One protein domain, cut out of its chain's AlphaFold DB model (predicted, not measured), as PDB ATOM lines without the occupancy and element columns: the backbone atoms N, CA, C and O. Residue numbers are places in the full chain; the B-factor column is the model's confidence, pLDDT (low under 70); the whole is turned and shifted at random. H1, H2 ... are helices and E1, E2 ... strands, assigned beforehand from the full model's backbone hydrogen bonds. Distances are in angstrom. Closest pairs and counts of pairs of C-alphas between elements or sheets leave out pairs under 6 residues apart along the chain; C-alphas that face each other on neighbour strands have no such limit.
ATOM      1  N   ASN A 357      15.084 -31.089 -17.818       74.81
ATOM      2  CA  ASN A 357      15.219 -32.542 -17.774       74.81
ATOM      3  C   ASN A 357      14.810 -33.068 -16.389       74.81
ATOM      4  O   ASN A 357      15.503 -32.846 -15.398       74.81
ATOM      5  N   LEU A 358      13.671 -33.759 -16.325       73.56
ATOM      6  CA  LEU A 358      13.142 -34.356 -15.093       73.56
ATOM      7  C   LEU A 358      13.690 -35.770 -14.822       73.56
ATOM      8  O   LEU A 358      13.430 -36.326 -13.758       73.56
ATOM      9  N   GLY A 359      14.461 -36.351 -15.752       70.38
ATOM     10  CA  GLY A 359      15.086 -37.671 -15.599       70.38
ATOM     11  C   GLY A 359      14.116 -38.861 -15.623       70.38
ATOM     12  O   GLY A 359      14.531 -39.979 -15.327       70.38
ATOM     13  N   LEU A 360      12.844 -38.634 -15.960       74.56
ATOM     14  CA  LEU A 360      11.788 -39.643 -16.060       74.56
ATOM     15  C   LEU A 360      10.978 -39.405 -17.337       74.56
ATOM     16  O   LEU A 360      10.639 -38.259 -17.638       74.56
ATOM     17  N   ASP A 361      10.650 -40.480 -18.059       71.56
ATOM     18  CA  ASP A 361       9.614 -40.417 -19.089       71.56
ATOM     19  C   ASP A 361       8.248 -40.416 -18.401       71.56
ATOM     20  O   ASP A 361       7.955 -41.259 -17.548       71.56
ATOM     21  N   PHE A 362       7.449 -39.404 -18.706       76.56
ATOM     22  CA  PHE A 362       6.278 -39.048 -17.927       76.56
ATOM     23  C   PHE A 362       5.108 -38.739 -18.855       76.56
ATOM     24  O   PHE A 362       5.163 -37.834 -19.689       76.56
ATOM     25  N   SER A 363       4.037 -39.512 -18.690       78.50
ATOM     26  CA  SER A 363       2.770 -39.359 -19.401       78.50
ATOM     27  C   SER A 363       1.669 -39.096 -18.387       78.50
ATOM     28  O   SER A 363       1.631 -39.730 -17.332       78.50
ATOM     29  N   ILE A 364       0.760 -38.178 -18.709       82.25
ATOM     30  CA  ILE A 364      -0.331 -37.789 -17.816       82.25
ATOM     31  C   ILE A 364      -1.663 -38.013 -18.504       82.25
ATOM     32  O   ILE A 364      -1.811 -37.791 -19.697       82.25
ATOM     33  N   MET A 365      -2.645 -38.412 -17.708       79.56
ATOM     34  CA  MET A 365      -4.042 -38.389 -18.095       79.56
ATOM     35  C   MET A 365      -4.792 -37.490 -17.111       79.56
ATOM     36  O   MET A 365      -4.863 -37.779 -15.916       79.56
ATOM     37  N   VAL A 366      -5.291 -36.364 -17.606       81.31
ATOM     38  CA  VAL A 366      -6.162 -35.444 -16.883       81.31
ATOM     39  C   VAL A 366      -7.604 -35.908 -17.058       81.31
ATOM     40  O   VAL A 366      -8.133 -36.008 -18.163       81.31
ATOM     41  N   LEU A 367      -8.252 -36.180 -15.932       76.19
ATOM     42  CA  LEU A 367      -9.616 -36.685 -15.882       76.19
ATOM     43  C   LEU A 367     -10.510 -35.623 -15.236       76.19
ATOM     44  O   LEU A 367     -10.135 -35.012 -14.234       76.19
ATOM     45  N   GLY A 368     -11.696 -35.389 -15.803       72.12
ATOM     46  CA  GLY A 368     -12.700 -34.542 -15.161       72.12
ATOM     47  C   GLY A 368     -13.188 -35.205 -13.872       72.12
ATOM     48  O   GLY A 368     -13.534 -36.384 -13.893       72.12
ATOM     49  N   SER A 369     -13.241 -34.478 -12.749       65.38
ATOM     50  CA  SER A 369     -13.590 -35.091 -11.451       65.38
ATOM     51  C   SER A 369     -15.033 -35.606 -11.374       65.38
ATOM     52  O   SER A 369     -15.355 -36.354 -10.460       65.38
ATOM     53  N   GLY A 370     -15.900 -35.208 -12.311       60.22
ATOM     54  CA  GLY A 370     -17.261 -35.730 -12.458       60.22
ATOM     55  C   GLY A 370     -17.379 -36.901 -13.434       60.22
ATOM     56  O   GLY A 370     -18.432 -37.520 -13.482       60.22
ATOM     57  N   VAL A 371     -16.324 -37.221 -14.190       57.66
ATOM     58  CA  VAL A 371     -16.382 -38.181 -15.307       57.66
ATOM     59  C   VAL A 371     -16.046 -39.615 -14.856       57.66
ATOM     60  O   VAL A 371     -16.294 -40.583 -15.563       57.66
ATOM     61  N   TRP A 372     -15.480 -39.799 -13.663       59.81
ATOM     62  CA  TRP A 372     -14.948 -41.108 -13.283       59.81
ATOM     63  C   TRP A 372     -15.231 -41.467 -11.824       59.81
ATOM     64  O   TRP A 372     -14.995 -40.635 -10.944       59.81
ATOM     65  N   PRO A 373     -15.680 -42.704 -11.536       52.19
ATOM     66  CA  PRO A 373     -16.058 -43.143 -10.195       52.19
ATOM     67  C   PRO A 373     -14.831 -43.574  -9.370       52.19
ATOM     68  O   PRO A 373     -14.769 -44.684  -8.844       52.19
ATOM     69  N   PHE A 374     -13.803 -42.727  -9.273       65.94
ATOM     70  CA  PHE A 374     -12.620 -43.050  -8.474       65.94
ATOM     71  C   PHE A 374     -12.834 -42.701  -7.001       65.94
ATOM     72  O   PHE A 374     -13.204 -41.581  -6.653       65.94
ATOM     73  N   SER A 375     -12.540 -43.656  -6.120       59.50
ATOM     74  CA  SER A 375     -12.450 -43.423  -4.681       59.50
ATOM     75  C   SER A 375     -11.194 -42.616  -4.326       59.50
ATOM     76  O   SER A 375     -10.215 -42.573  -5.078       59.50
ATOM     77  N   GLN A 376     -11.216 -41.951  -3.164       59.53
ATOM     78  CA  GLN A 376     -10.061 -41.203  -2.662       59.53
ATOM     79  C   GLN A 376      -8.831 -42.119  -2.582       59.53
ATOM     80  O   GLN A 376      -8.895 -43.222  -2.039       59.53
ATOM     81  N   SER A 377      -7.706 -41.668  -3.147       61.03
ATOM     82  CA  SER A 377      -6.461 -42.440  -3.111       61.03
ATOM     83  C   SER A 377      -5.905 -42.508  -1.681       61.03
ATOM     84  O   SER A 377      -5.933 -41.496  -0.981       61.03
ATOM     85  N   PRO A 378      -5.357 -43.660  -1.251       65.06
ATOM     86  CA  PRO A 378      -4.614 -43.756   0.001       65.06
ATOM     87  C   PRO A 378      -3.437 -42.773   0.031       65.06
ATOM     88  O   PRO A 378      -2.890 -42.408  -1.013       65.06
ATOM     89  N   ILE A 379      -3.019 -42.379   1.234       68.69
ATOM     90  CA  ILE A 379      -1.825 -41.551   1.424       68.69
ATOM     91  C   ILE A 379      -0.593 -42.427   1.165       68.69
ATOM     92  O   ILE A 379      -0.438 -43.483   1.779       68.69
ATOM     93  N   PHE A 380       0.275 -41.993   0.251       69.12
ATOM     94  CA  PHE A 380       1.534 -42.665  -0.072       69.12
ATOM     95  C   PHE A 380       2.703 -41.691   0.080       69.12
ATOM     96  O   PHE A 380       2.583 -40.533  -0.316       69.12
ATOM     97  N   ASP A 381       3.847 -42.180   0.564       71.00
ATOM     98  CA  ASP A 381       5.105 -41.430   0.518       71.00
ATOM     99  C   ASP A 381       5.613 -41.355  -0.927       71.00
ATOM    100  O   ASP A 381       5.882 -42.375  -1.570       71.00
ATOM    101  N   ILE A 382       5.722 -40.133  -1.454       72.81
ATOM    102  CA  ILE A 382       6.093 -39.877  -2.849       72.81
ATOM    103  C   ILE A 382       7.606 -39.602  -2.935       72.81
ATOM    104  O   ILE A 382       8.105 -38.702  -2.256       72.81
ATOM    105  N   PRO A 383       8.368 -40.331  -3.773       77.62
ATOM    106  CA  PRO A 383       9.773 -40.047  -4.034       77.62
ATOM    107  C   PRO A 383       9.984 -38.645  -4.608       77.62
ATOM    108  O   PRO A 383       9.236 -38.197  -5.475       77.62
ATOM    109  N   VAL A 384      11.080 -38.001  -4.206       75.94
ATOM    110  CA  VAL A 384      11.421 -36.612  -4.559       75.94
ATOM    111  C   VAL A 384      11.417 -36.358  -6.075       75.94
ATOM    112  O   VAL A 384      11.005 -35.289  -6.521       75.94
ATOM    113  N   GLN A 385      11.850 -37.326  -6.887       73.06
ATOM    114  CA  GLN A 385      11.851 -37.218  -8.350       73.06
ATOM    115  C   GLN A 385      10.430 -37.100  -8.925       73.06
ATOM    116  O   GLN A 385      10.196 -36.302  -9.831       73.06
ATOM    117  N   LEU A 386       9.470 -37.848  -8.374       77.44
ATOM    118  CA  LEU A 386       8.068 -37.783  -8.787       77.44
ATOM    119  C   LEU A 386       7.379 -36.538  -8.245       77.44
ATOM    120  O   LEU A 386       6.615 -35.917  -8.979       77.44
ATOM    121  N   THR A 387       7.715 -36.114  -7.025       82.38
ATOM    122  CA  THR A 387       7.242 -34.844  -6.462       82.38
ATOM    123  C   THR A 387       7.598 -33.674  -7.381       82.38
ATOM    124  O   THR A 387       6.723 -32.895  -7.746       82.38
ATOM    125  N   LYS A 388       8.844 -33.617  -7.878       83.00
ATOM    126  CA  LYS A 388       9.277 -32.601  -8.857       83.00
ATOM    127  C   LYS A 388       8.468 -32.640 -10.158       83.00
ATOM    128  O   LYS A 388       8.120 -31.587 -10.694       83.00
ATOM    129  N   CYS A 389       8.161 -33.833 -10.674       82.94
ATOM    130  CA  CYS A 389       7.347 -33.989 -11.885       82.94
ATOM    131  C   CYS A 389       5.909 -33.497 -11.660       82.94
ATOM    132  O   CYS A 389       5.379 -32.732 -12.465       82.94
ATOM    133  N   MET A 390       5.303 -33.882 -10.534       85.94
ATOM    134  CA  MET A 390       3.947 -33.476 -10.160       85.94
ATOM    135  C   MET A 390       3.834 -31.965  -9.954       85.94
ATOM    136  O   MET A 390       2.907 -31.345 -10.468       85.94
ATOM    137  N   GLU A 391       4.784 -31.348  -9.251       86.81
ATOM    138  CA  GLU A 391       4.830 -29.897  -9.045       86.81
ATOM    139  C   GLU A 391       5.005 -29.132 -10.360       86.81
ATOM    140  O   GLU A 391       4.297 -28.154 -10.612       86.81
ATOM    141  N   SER A 392       5.908 -29.605 -11.226       87.38
ATOM    142  CA  SER A 392       6.127 -29.034 -12.557       87.38
ATOM    143  C   SER A 392       4.847 -29.066 -13.393       87.38
ATOM    144  O   SER A 392       4.455 -28.046 -13.972       87.38
ATOM    145  N   PHE A 393       4.146 -30.203 -13.407       87.69
ATOM    146  CA  PHE A 393       2.878 -30.316 -14.120       87.69
ATOM    147  C   PHE A 393       1.767 -29.468 -13.495       87.69
ATOM    148  O   PHE A 393       1.054 -28.786 -14.224       87.69
ATOM    149  N   ASN A 394       1.644 -29.438 -12.165       88.56
ATOM    150  CA  ASN A 394       0.667 -28.588 -11.479       88.56
ATOM    151  C   ASN A 394       0.848 -27.115 -11.870       88.56
ATOM    152  O   ASN A 394      -0.132 -26.434 -12.169       88.56
ATOM    153  N   LYS A 395       2.097 -26.637 -11.927       87.50
ATOM    154  CA  LYS A 395       2.414 -25.266 -12.343       87.50
ATOM    155  C   LYS A 395       2.033 -25.018 -13.803       87.50
ATOM    156  O   LYS A 395       1.408 -24.006 -14.098       87.50
ATOM    157  N   PHE A 396       2.366 -25.940 -14.707       88.19
ATOM    158  CA  PHE A 396       1.952 -25.865 -16.112       88.19
ATOM    159  C   PHE A 396       0.422 -25.825 -16.260       88.19
ATOM    160  O   PHE A 396      -0.118 -24.946 -16.933       88.19
ATOM    161  N   TYR A 397      -0.292 -26.721 -15.584       86.94
ATOM    162  CA  TYR A 397      -1.742 -26.821 -15.692       86.94
ATOM    163  C   TYR A 397      -2.447 -25.579 -15.132       86.94
ATOM    164  O   TYR A 397      -3.377 -25.076 -15.753       86.94
ATOM    165  N   GLN A 398      -1.957 -25.019 -14.021       85.88
ATOM    166  CA  GLN A 398      -2.469 -23.762 -13.461       85.88
ATOM    167  C   GLN A 398      -2.252 -22.562 -14.391       85.88
ATOM    168  O   GLN A 398      -3.088 -21.662 -14.410       85.88
ATOM    169  N   THR A 399      -1.167 -22.543 -15.181       84.81
ATOM    170  CA  THR A 399      -0.956 -21.471 -16.172       84.81
ATOM    171  C   THR A 399      -1.937 -21.530 -17.340       84.81
ATOM    172  O   THR A 399      -2.273 -20.483 -17.882       84.81
ATOM    173  N   GLN A 400      -2.415 -22.722 -17.716       81.94
ATOM    174  CA  GLN A 400      -3.399 -22.880 -18.797       81.94
ATOM    175  C   GLN A 400      -4.853 -22.855 -18.310       81.94
ATOM    176  O   GLN A 400      -5.747 -22.475 -19.062       81.94
ATOM    177  N   HIS A 401      -5.106 -23.250 -17.061       81.62
ATOM    178  CA  HIS A 401      -6.446 -23.355 -16.493       81.62
ATOM    179  C   HIS A 401      -6.515 -22.679 -15.123       81.62
ATOM    180  O   HIS A 401      -6.322 -23.303 -14.076       81.62
ATOM    181  N   THR A 402      -6.842 -21.389 -15.129       77.50
ATOM    182  CA  THR A 402      -7.096 -20.617 -13.912       77.50
ATOM    183  C   THR A 402      -8.341 -21.141 -13.187       77.50
ATOM    184  O   THR A 402      -9.367 -21.438 -13.793       77.50
ATOM    185  N   GLY A 403      -8.241 -21.308 -11.865       77.00
ATOM    186  CA  GLY A 403      -9.353 -21.754 -11.013       77.00
ATOM    187  C   GLY A 403      -9.585 -23.271 -10.932       77.00
ATOM    188  O   GLY A 403     -10.442 -23.700 -10.163       77.00
ATOM    189  N   ARG A 404      -8.822 -24.108 -11.654       81.69
ATOM    190  CA  ARG A 404      -8.902 -25.578 -11.534       81.69
ATOM    191  C   ARG A 404      -7.831 -26.120 -10.583       81.69
ATOM    192  O   ARG A 404      -6.659 -25.766 -10.690       81.69
ATOM    193  N   LYS A 405      -8.219 -27.029  -9.682       81.88
ATOM    194  CA  LYS A 405      -7.302 -27.753  -8.785       81.88
ATOM    195  C   LYS A 405      -7.179 -29.208  -9.234       81.88
ATOM    196  O   LYS A 405      -8.189 -29.865  -9.461       81.88
ATOM    197  N   LEU A 406      -5.948 -29.698  -9.358       85.31
ATOM    198  CA  LEU A 406      -5.671 -31.098  -9.677       85.31
ATOM    199  C   LEU A 406      -5.631 -31.946  -8.403       85.31
ATOM    200  O   LEU A 406      -5.062 -31.532  -7.391       85.31
ATOM    201  N   THR A 407      -6.184 -33.153  -8.496       83.81
ATOM    202  CA  THR A 407      -6.083 -34.196  -7.470       83.81
ATOM    203  C   THR A 407      -5.427 -35.415  -8.105       83.81
ATOM    204  O   THR A 407      -5.914 -35.927  -9.110       83.81
ATOM    205  N   TRP A 408      -4.312 -35.875  -7.540       83.50
ATOM    206  CA  TRP A 408      -3.537 -36.986  -8.094       83.50
ATOM    207  C   TRP A 408      -4.089 -38.334  -7.619       83.50
ATOM    208  O   TRP A 408      -4.145 -38.599  -6.419       83.50
ATOM    209  N   LEU A 409      -4.461 -39.204  -8.560       82.88
ATOM    210  CA  LEU A 409      -4.964 -40.552  -8.279       82.88
ATOM    211  C   LEU A 409      -3.829 -41.581  -8.286       82.88
ATOM    212  O   LEU A 409      -3.742 -42.439  -9.164       82.88
ATOM    213  N   LEU A 410      -2.949 -41.489  -7.287       78.69
ATOM    214  CA  LEU A 410      -1.732 -42.303  -7.181       78.69
ATOM    215  C   LEU A 410      -1.995 -43.813  -7.243       78.69
ATOM    216  O   LEU A 410      -1.198 -44.549  -7.817       78.69
ATOM    217  N   ALA A 411      -3.121 -44.285  -6.702       75.38
ATOM    218  CA  ALA A 411      -3.474 -45.704  -6.727       75.38
ATOM    219  C   ALA A 411      -3.655 -46.266  -8.153       75.38
ATOM    220  O   ALA A 411      -3.447 -47.460  -8.362       75.38
ATOM    221  N   GLN A 412      -4.008 -45.411  -9.119       78.31
ATOM    222  CA  GLN A 412      -4.234 -45.782 -10.518       78.31
ATOM    223  C   GLN A 412      -2.995 -45.562 -11.402       78.31
ATOM    224  O   GLN A 412      -2.984 -45.953 -12.569       78.31
ATOM    225  N   CYS A 413      -1.924 -44.976 -10.857       80.62
ATOM    226  CA  CYS A 413      -0.680 -44.769 -11.586       80.62
ATOM    227  C   CYS A 413       0.083 -46.090 -11.792       80.62
ATOM    228  O   CYS A 413       0.149 -46.961 -10.913       80.62
ATOM    229  N   ARG A 414       0.723 -46.213 -12.958       83.69
ATOM    230  CA  ARG A 414       1.651 -47.298 -13.305       83.69
ATOM    231  C   ARG A 414       3.005 -46.705 -13.668       83.69
ATOM    232  O   ARG A 414       3.066 -45.589 -14.173       83.69
ATOM    233  N   GLY A 415       4.068 -47.454 -13.410       81.81
ATOM    234  CA  GLY A 415       5.425 -47.079 -13.787       81.81
ATOM    235  C   GLY A 415       6.235 -48.286 -14.238       81.81
ATOM    236  O   GLY A 415       5.882 -49.432 -13.947       81.81
ATOM    237  N   GLU A 416       7.331 -48.015 -14.938       82.12
ATOM    238  CA  GLU A 416       8.306 -49.022 -15.338       82.12
ATOM    239  C   GLU A 416       9.575 -48.896 -14.496       82.12
ATOM    240  O   GLU A 416      10.157 -47.820 -14.372       82.12
ATOM    241  N   LEU A 417      10.012 -50.009 -13.912       78.38
ATOM    242  CA  LEU A 417      11.254 -50.098 -13.155       78.38
ATOM    243  C   LEU A 417      12.250 -50.953 -13.934       78.38
ATOM    244  O   LEU A 417      11.977 -52.119 -14.205       78.38
ATOM    245  N   SER A 418      13.421 -50.402 -14.249       79.12
ATOM    246  CA  SER A 418      14.528 -51.182 -14.810       79.12
ATOM    247  C   SER A 418      15.505 -51.588 -13.707       79.12
ATOM    248  O   SER A 418      16.117 -50.734 -13.068       79.12
ATOM    249  N   ALA A 419      15.664 -52.891 -13.485       78.69
ATOM    250  CA  ALA A 419      16.630 -53.450 -12.551       78.69
ATOM    251  C   ALA A 419      17.942 -53.771 -13.278       78.69
ATOM    252  O   ALA A 419      17.976 -54.581 -14.206       78.69
ATOM    253  N   HIS A 420      19.026 -53.141 -12.822       75.69
ATOM    254  CA  HIS A 420      20.378 -53.296 -13.372       75.69
ATOM    255  C   HIS A 420      21.294 -54.184 -12.506       75.69
ATOM    256  O   HIS A 420      22.461 -54.357 -12.829       75.69
ATOM    257  N   GLY A 421      20.770 -54.759 -11.417       67.75
ATOM    258  CA  GLY A 421      21.520 -55.602 -10.474       67.75
ATOM    259  C   GLY A 421      21.624 -57.085 -10.851       67.75
ATOM    260  O   GLY A 421      22.070 -57.884 -10.035       67.75
ATOM    261  N   PHE A 422      21.199 -57.473 -12.056       73.44
ATOM    262  CA  PHE A 422      21.250 -58.851 -12.553       73.44
ATOM    263  C   PHE A 422      22.101 -58.930 -13.825       73.44
ATOM    264  O   PHE A 422      22.294 -57.928 -14.510       73.44
ATOM    265  N   GLN A 423      22.554 -60.135 -14.194       76.69
ATOM    266  CA  GLN A 423      23.326 -60.360 -15.431       76.69
ATOM    267  C   GLN A 423      22.598 -59.900 -16.708       76.69
ATOM    268  O   GLN A 423      23.231 -59.675 -17.736       76.69
ATOM    269  N   ARG A 424      21.268 -59.763 -16.658       75.88
ATOM    270  CA  ARG A 424      20.440 -59.184 -17.719       75.88
ATOM    271  C   ARG A 424      19.618 -58.033 -17.152       75.88
ATOM    272  O   ARG A 424      19.163 -58.099 -16.013       75.88
ATOM    273  N   LYS A 425      19.401 -56.998 -17.965       79.94
ATOM    274  CA  LYS A 425      18.475 -55.909 -17.639       79.94
ATOM    275  C   LYS A 425      17.049 -56.463 -17.634       79.94
ATOM    276  O   LYS A 425      16.609 -57.011 -18.641       79.94
ATOM    277  N   TYR A 426      16.339 -56.284 -16.526       80.50
ATOM    278  CA  TYR A 426      14.916 -56.610 -16.424       80.50
ATOM    279  C   TYR A 426      14.107 -55.331 -16.263       80.50
ATOM    280  O   TYR A 426      14.470 -54.474 -15.458       80.50
ATOM    281  N   THR A 427      13.009 -55.212 -17.006       81.56
ATOM    282  CA  THR A 427      12.069 -54.094 -16.891       81.56
ATOM    283  C   THR A 427      10.732 -54.626 -16.392       81.56
ATOM    284  O   THR A 427      10.185 -55.571 -16.958       81.56
ATOM    285  N   PHE A 428      10.226 -54.045 -15.308       80.31
ATOM    286  CA  PHE A 428       8.982 -54.443 -14.661       80.31
ATOM    287  C   PHE A 428       7.957 -53.319 -14.764       80.31
ATOM    288  O   PHE A 428       8.219 -52.209 -14.303       80.31
ATOM    289  N   THR A 429       6.768 -53.617 -15.281       83.50
ATOM    290  CA  THR A 429       5.615 -52.714 -15.186       83.50
ATOM    291  C   THR A 429       4.903 -52.963 -13.861       83.50
ATOM    292  O   THR A 429       4.367 -54.047 -13.621       83.50
ATOM    293  N   ILE A 430       4.895 -51.972 -12.974       82.19
ATOM    294  CA  ILE A 430       4.333 -52.096 -11.626       82.19
ATOM    295  C   ILE A 430       3.359 -50.961 -11.323       82.19
ATOM    296  O   ILE A 430       3.522 -49.829 -11.773       82.19
ATOM    297  N   SER A 431       2.310 -51.269 -10.556       81.94
ATOM    298  CA  SER A 431       1.427 -50.237 -10.015       81.94
ATOM    299  C   SER A 431       2.149 -49.444  -8.928       81.94
ATOM    300  O   SER A 431       3.026 -49.974  -8.240       81.94
ATOM    301  N   TRP A 432       1.739 -48.193  -8.725       76.94
ATOM    302  CA  TRP A 432       2.328 -47.319  -7.709       76.94
ATOM    303  C   TRP A 432       2.342 -47.941  -6.307       76.94
ATOM    304  O   TRP A 432       3.343 -47.903  -5.597       76.94
ATOM    305  N   VAL A 433       1.254 -48.624  -5.942       74.19
ATOM    306  CA  VAL A 433       1.126 -49.333  -4.658       74.19
ATOM    307  C   VAL A 433       2.221 -50.393  -4.479       74.19
ATOM    308  O   VAL A 433       2.772 -50.552  -3.389       74.19
ATOM    309  N   LYS A 434       2.560 -51.120  -5.550       74.75
ATOM    310  CA  LYS A 434       3.636 -52.120  -5.536       74.75
ATOM    311  C   LYS A 434       5.013 -51.456  -5.522       74.75
ATOM    312  O   LYS A 434       5.899 -51.949  -4.831       74.75
ATOM    313  N   PHE A 435       5.172 -50.333  -6.222       75.19
ATOM    314  CA  PHE A 435       6.409 -49.549  -6.241       75.19
ATOM    315  C   PHE A 435       6.800 -49.058  -4.842       75.19
ATOM    316  O   PHE A 435       7.909 -49.337  -4.397       75.19
ATOM    317  N   VAL A 436       5.876 -48.423  -4.110       71.69
ATOM    318  CA  VAL A 436       6.136 -47.901  -2.754       71.69
ATOM    319  C   VAL A 436       6.535 -49.023  -1.786       71.69
ATOM    320  O   VAL A 436       7.471 -48.872  -0.999       71.69
ATOM    321  N   ARG A 437       5.880 -50.189  -1.877       69.31
ATOM    322  CA  ARG A 437       6.262 -51.375  -1.091       69.31
ATOM    323  C   ARG A 437       7.667 -51.863  -1.437       69.31
ATOM    324  O   ARG A 437       8.446 -52.151  -0.535       69.31
ATOM    325  N   PHE A 438       8.001 -51.917  -2.724       67.12
ATOM    326  CA  PHE A 438       9.309 -52.370  -3.188       67.12
ATOM    327  C   PHE A 438      10.440 -51.439  -2.728       67.12
ATOM    328  O   PHE A 438      11.457 -51.914  -2.229       67.12
ATOM    329  N   THR A 439      10.255 -50.117  -2.809       64.56
ATOM    330  CA  THR A 439      11.260 -49.142  -2.352       64.56
ATOM    331  C   THR A 439      11.451 -49.142  -0.839       64.56
ATOM    332  O   THR A 439      12.576 -48.967  -0.369       64.56
ATOM    333  N   ASN A 440      10.383 -49.370  -0.068       59.88
ATOM    334  CA  ASN A 440      10.479 -49.473   1.388       59.88
ATOM    335  C   ASN A 440      11.168 -50.776   1.823       59.88
ATOM    336  O   ASN A 440      12.008 -50.739   2.717       59.88
ATOM    337  N   CYS A 441      10.907 -51.902   1.148       53.38
ATOM    338  CA  CYS A 441      11.639 -53.152   1.380       53.38
ATOM    339  C   CYS A 441      13.117 -53.060   0.966       53.38
ATOM    340  O   CYS A 441      13.976 -53.542   1.695       53.38
ATOM    341  N   ALA A 442      13.438 -52.403  -0.154       52.06
ATOM    342  CA  ALA A 442      14.823 -52.235  -0.601       52.06
ATOM    343  C   ALA A 442      15.659 -51.363   0.357       52.06
ATOM    344  O   ALA A 442      16.834 -51.646   0.568       52.06
ATOM    345  N   LYS A 443      15.056 -50.342   0.988       43.91
ATOM    346  CA  LYS A 443      15.712 -49.559   2.051       43.91
ATOM    347  C   LYS A 443      16.007 -50.386   3.308       43.91
ATOM    348  O   LYS A 443      17.015 -50.136   3.950       43.91
ATOM    349  N   LEU A 444      15.162 -51.365   3.637       36.22
ATOM    350  CA  LEU A 444      15.340 -52.239   4.806       36.22
ATOM    351  C   LEU A 444      16.433 -53.302   4.613       36.22
ATOM    352  O   LEU A 444      16.999 -53.758   5.597       36.22
ATOM    353  N   SER A 445      16.751 -53.693   3.374       35.09
ATOM    354  CA  SER A 445      17.820 -54.668   3.085       35.09
ATOM    355  C   SER A 445      19.214 -54.050   2.892       35.09
ATOM    356  O   SER A 445      20.168 -54.793   2.682       35.09
ATOM    357  N   CYS A 446      19.347 -52.719   2.948       33.97
ATOM    358  CA  CYS A 446      20.620 -51.995   2.814       33.97
ATOM    359  C   CYS A 446      21.116 -51.353   4.127       33.97
ATOM    360  O   CYS A 446      22.008 -50.504   4.072       33.97
TER     361      CYS A 446
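What this domain is: This is residues 357 to 446 of the 447 residues of the protein "Cullin family protein" of Onchocerca flexuosa (UniProt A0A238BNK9). A two-strand hairpin, E1 and E2, and the helix H2 open as a V at one end of a loose, elongated domain, while the longer helix H1 lies away from that V, with long unnamed stretches making much of the rest. The first 27 residues loop out and back before H1, and the 13 residues after H1 fold back toward the hairpin. The printed part has 90 residues with two named helices and two named strands in the order H1, E1, E2, H2; the sheet, E1 - E2, is antiparallel. The class is mixed, helices and strands, with under half of the residues in named elements. The whole is loose, with a radius of gyration of the C-alphas of 15.4 A, and spans 49 by 31 by 21 A.

Where its parts are: Start at C-alpha 357 at (15.219, -32.542, -17.774); residues 357 to 383 hold no named element. Find C-alpha 384 at (11.421, -36.612, -4.559), where H1, residues 384 to 400, begins; it runs 24.7 A. After residues 401 to 413, again with no named element, look for C-alpha 414 at (1.651, -47.298, -13.305): there E1, residues 414 to 419, begins, 16.2 A long. E2, residues 426 to 431, is also 16.2 A long. H2, residues 432 to 444, runs 18.7 A to C-alpha 444 at (15.340, -52.239, 4.806).

How they stand to each other: Begin with E1 and E2, a hairpin of antiparallel neighbours whose directions stand at 154 degrees. C-alphas 418 and 427 face each other at 4.3 A. Look across the pair at N 417 and O 428, 2.9 A apart, and N 428 and O 417, 2.8 A apart, both within hydrogen-bond range. Next find Arg 414 of E1 and Trp 432 of H2, the closest residues of these two elements, with C-alphas 5.6 A apart; the centres of E1 and H2 are 12.0 A apart. H1 is apart from E2 and from H2, with no C-alpha within 8 A of either. In H1 and H2 every O i to N i+4 pair is within hydrogen-bond range.

The domain as a whole: The two C-alphas farthest apart are those of Gly 403 and Gln 423, at 50.8 A. Both are in stretches that stand free, residues 399 to 404 and 420 to 425; residues 441 to 446, of which 441 to 444 belong to H2, stand free too. The printed part has no cut. The link from H1 to E1 is long, that from E1 to E2 short, and that from E2 to H2 tight. In the B-factor column of this model, the mean pLDDT of the printed part is 74.0; look for values under 70 at residues 369 to 380, residue 421 and residues 437 to 446.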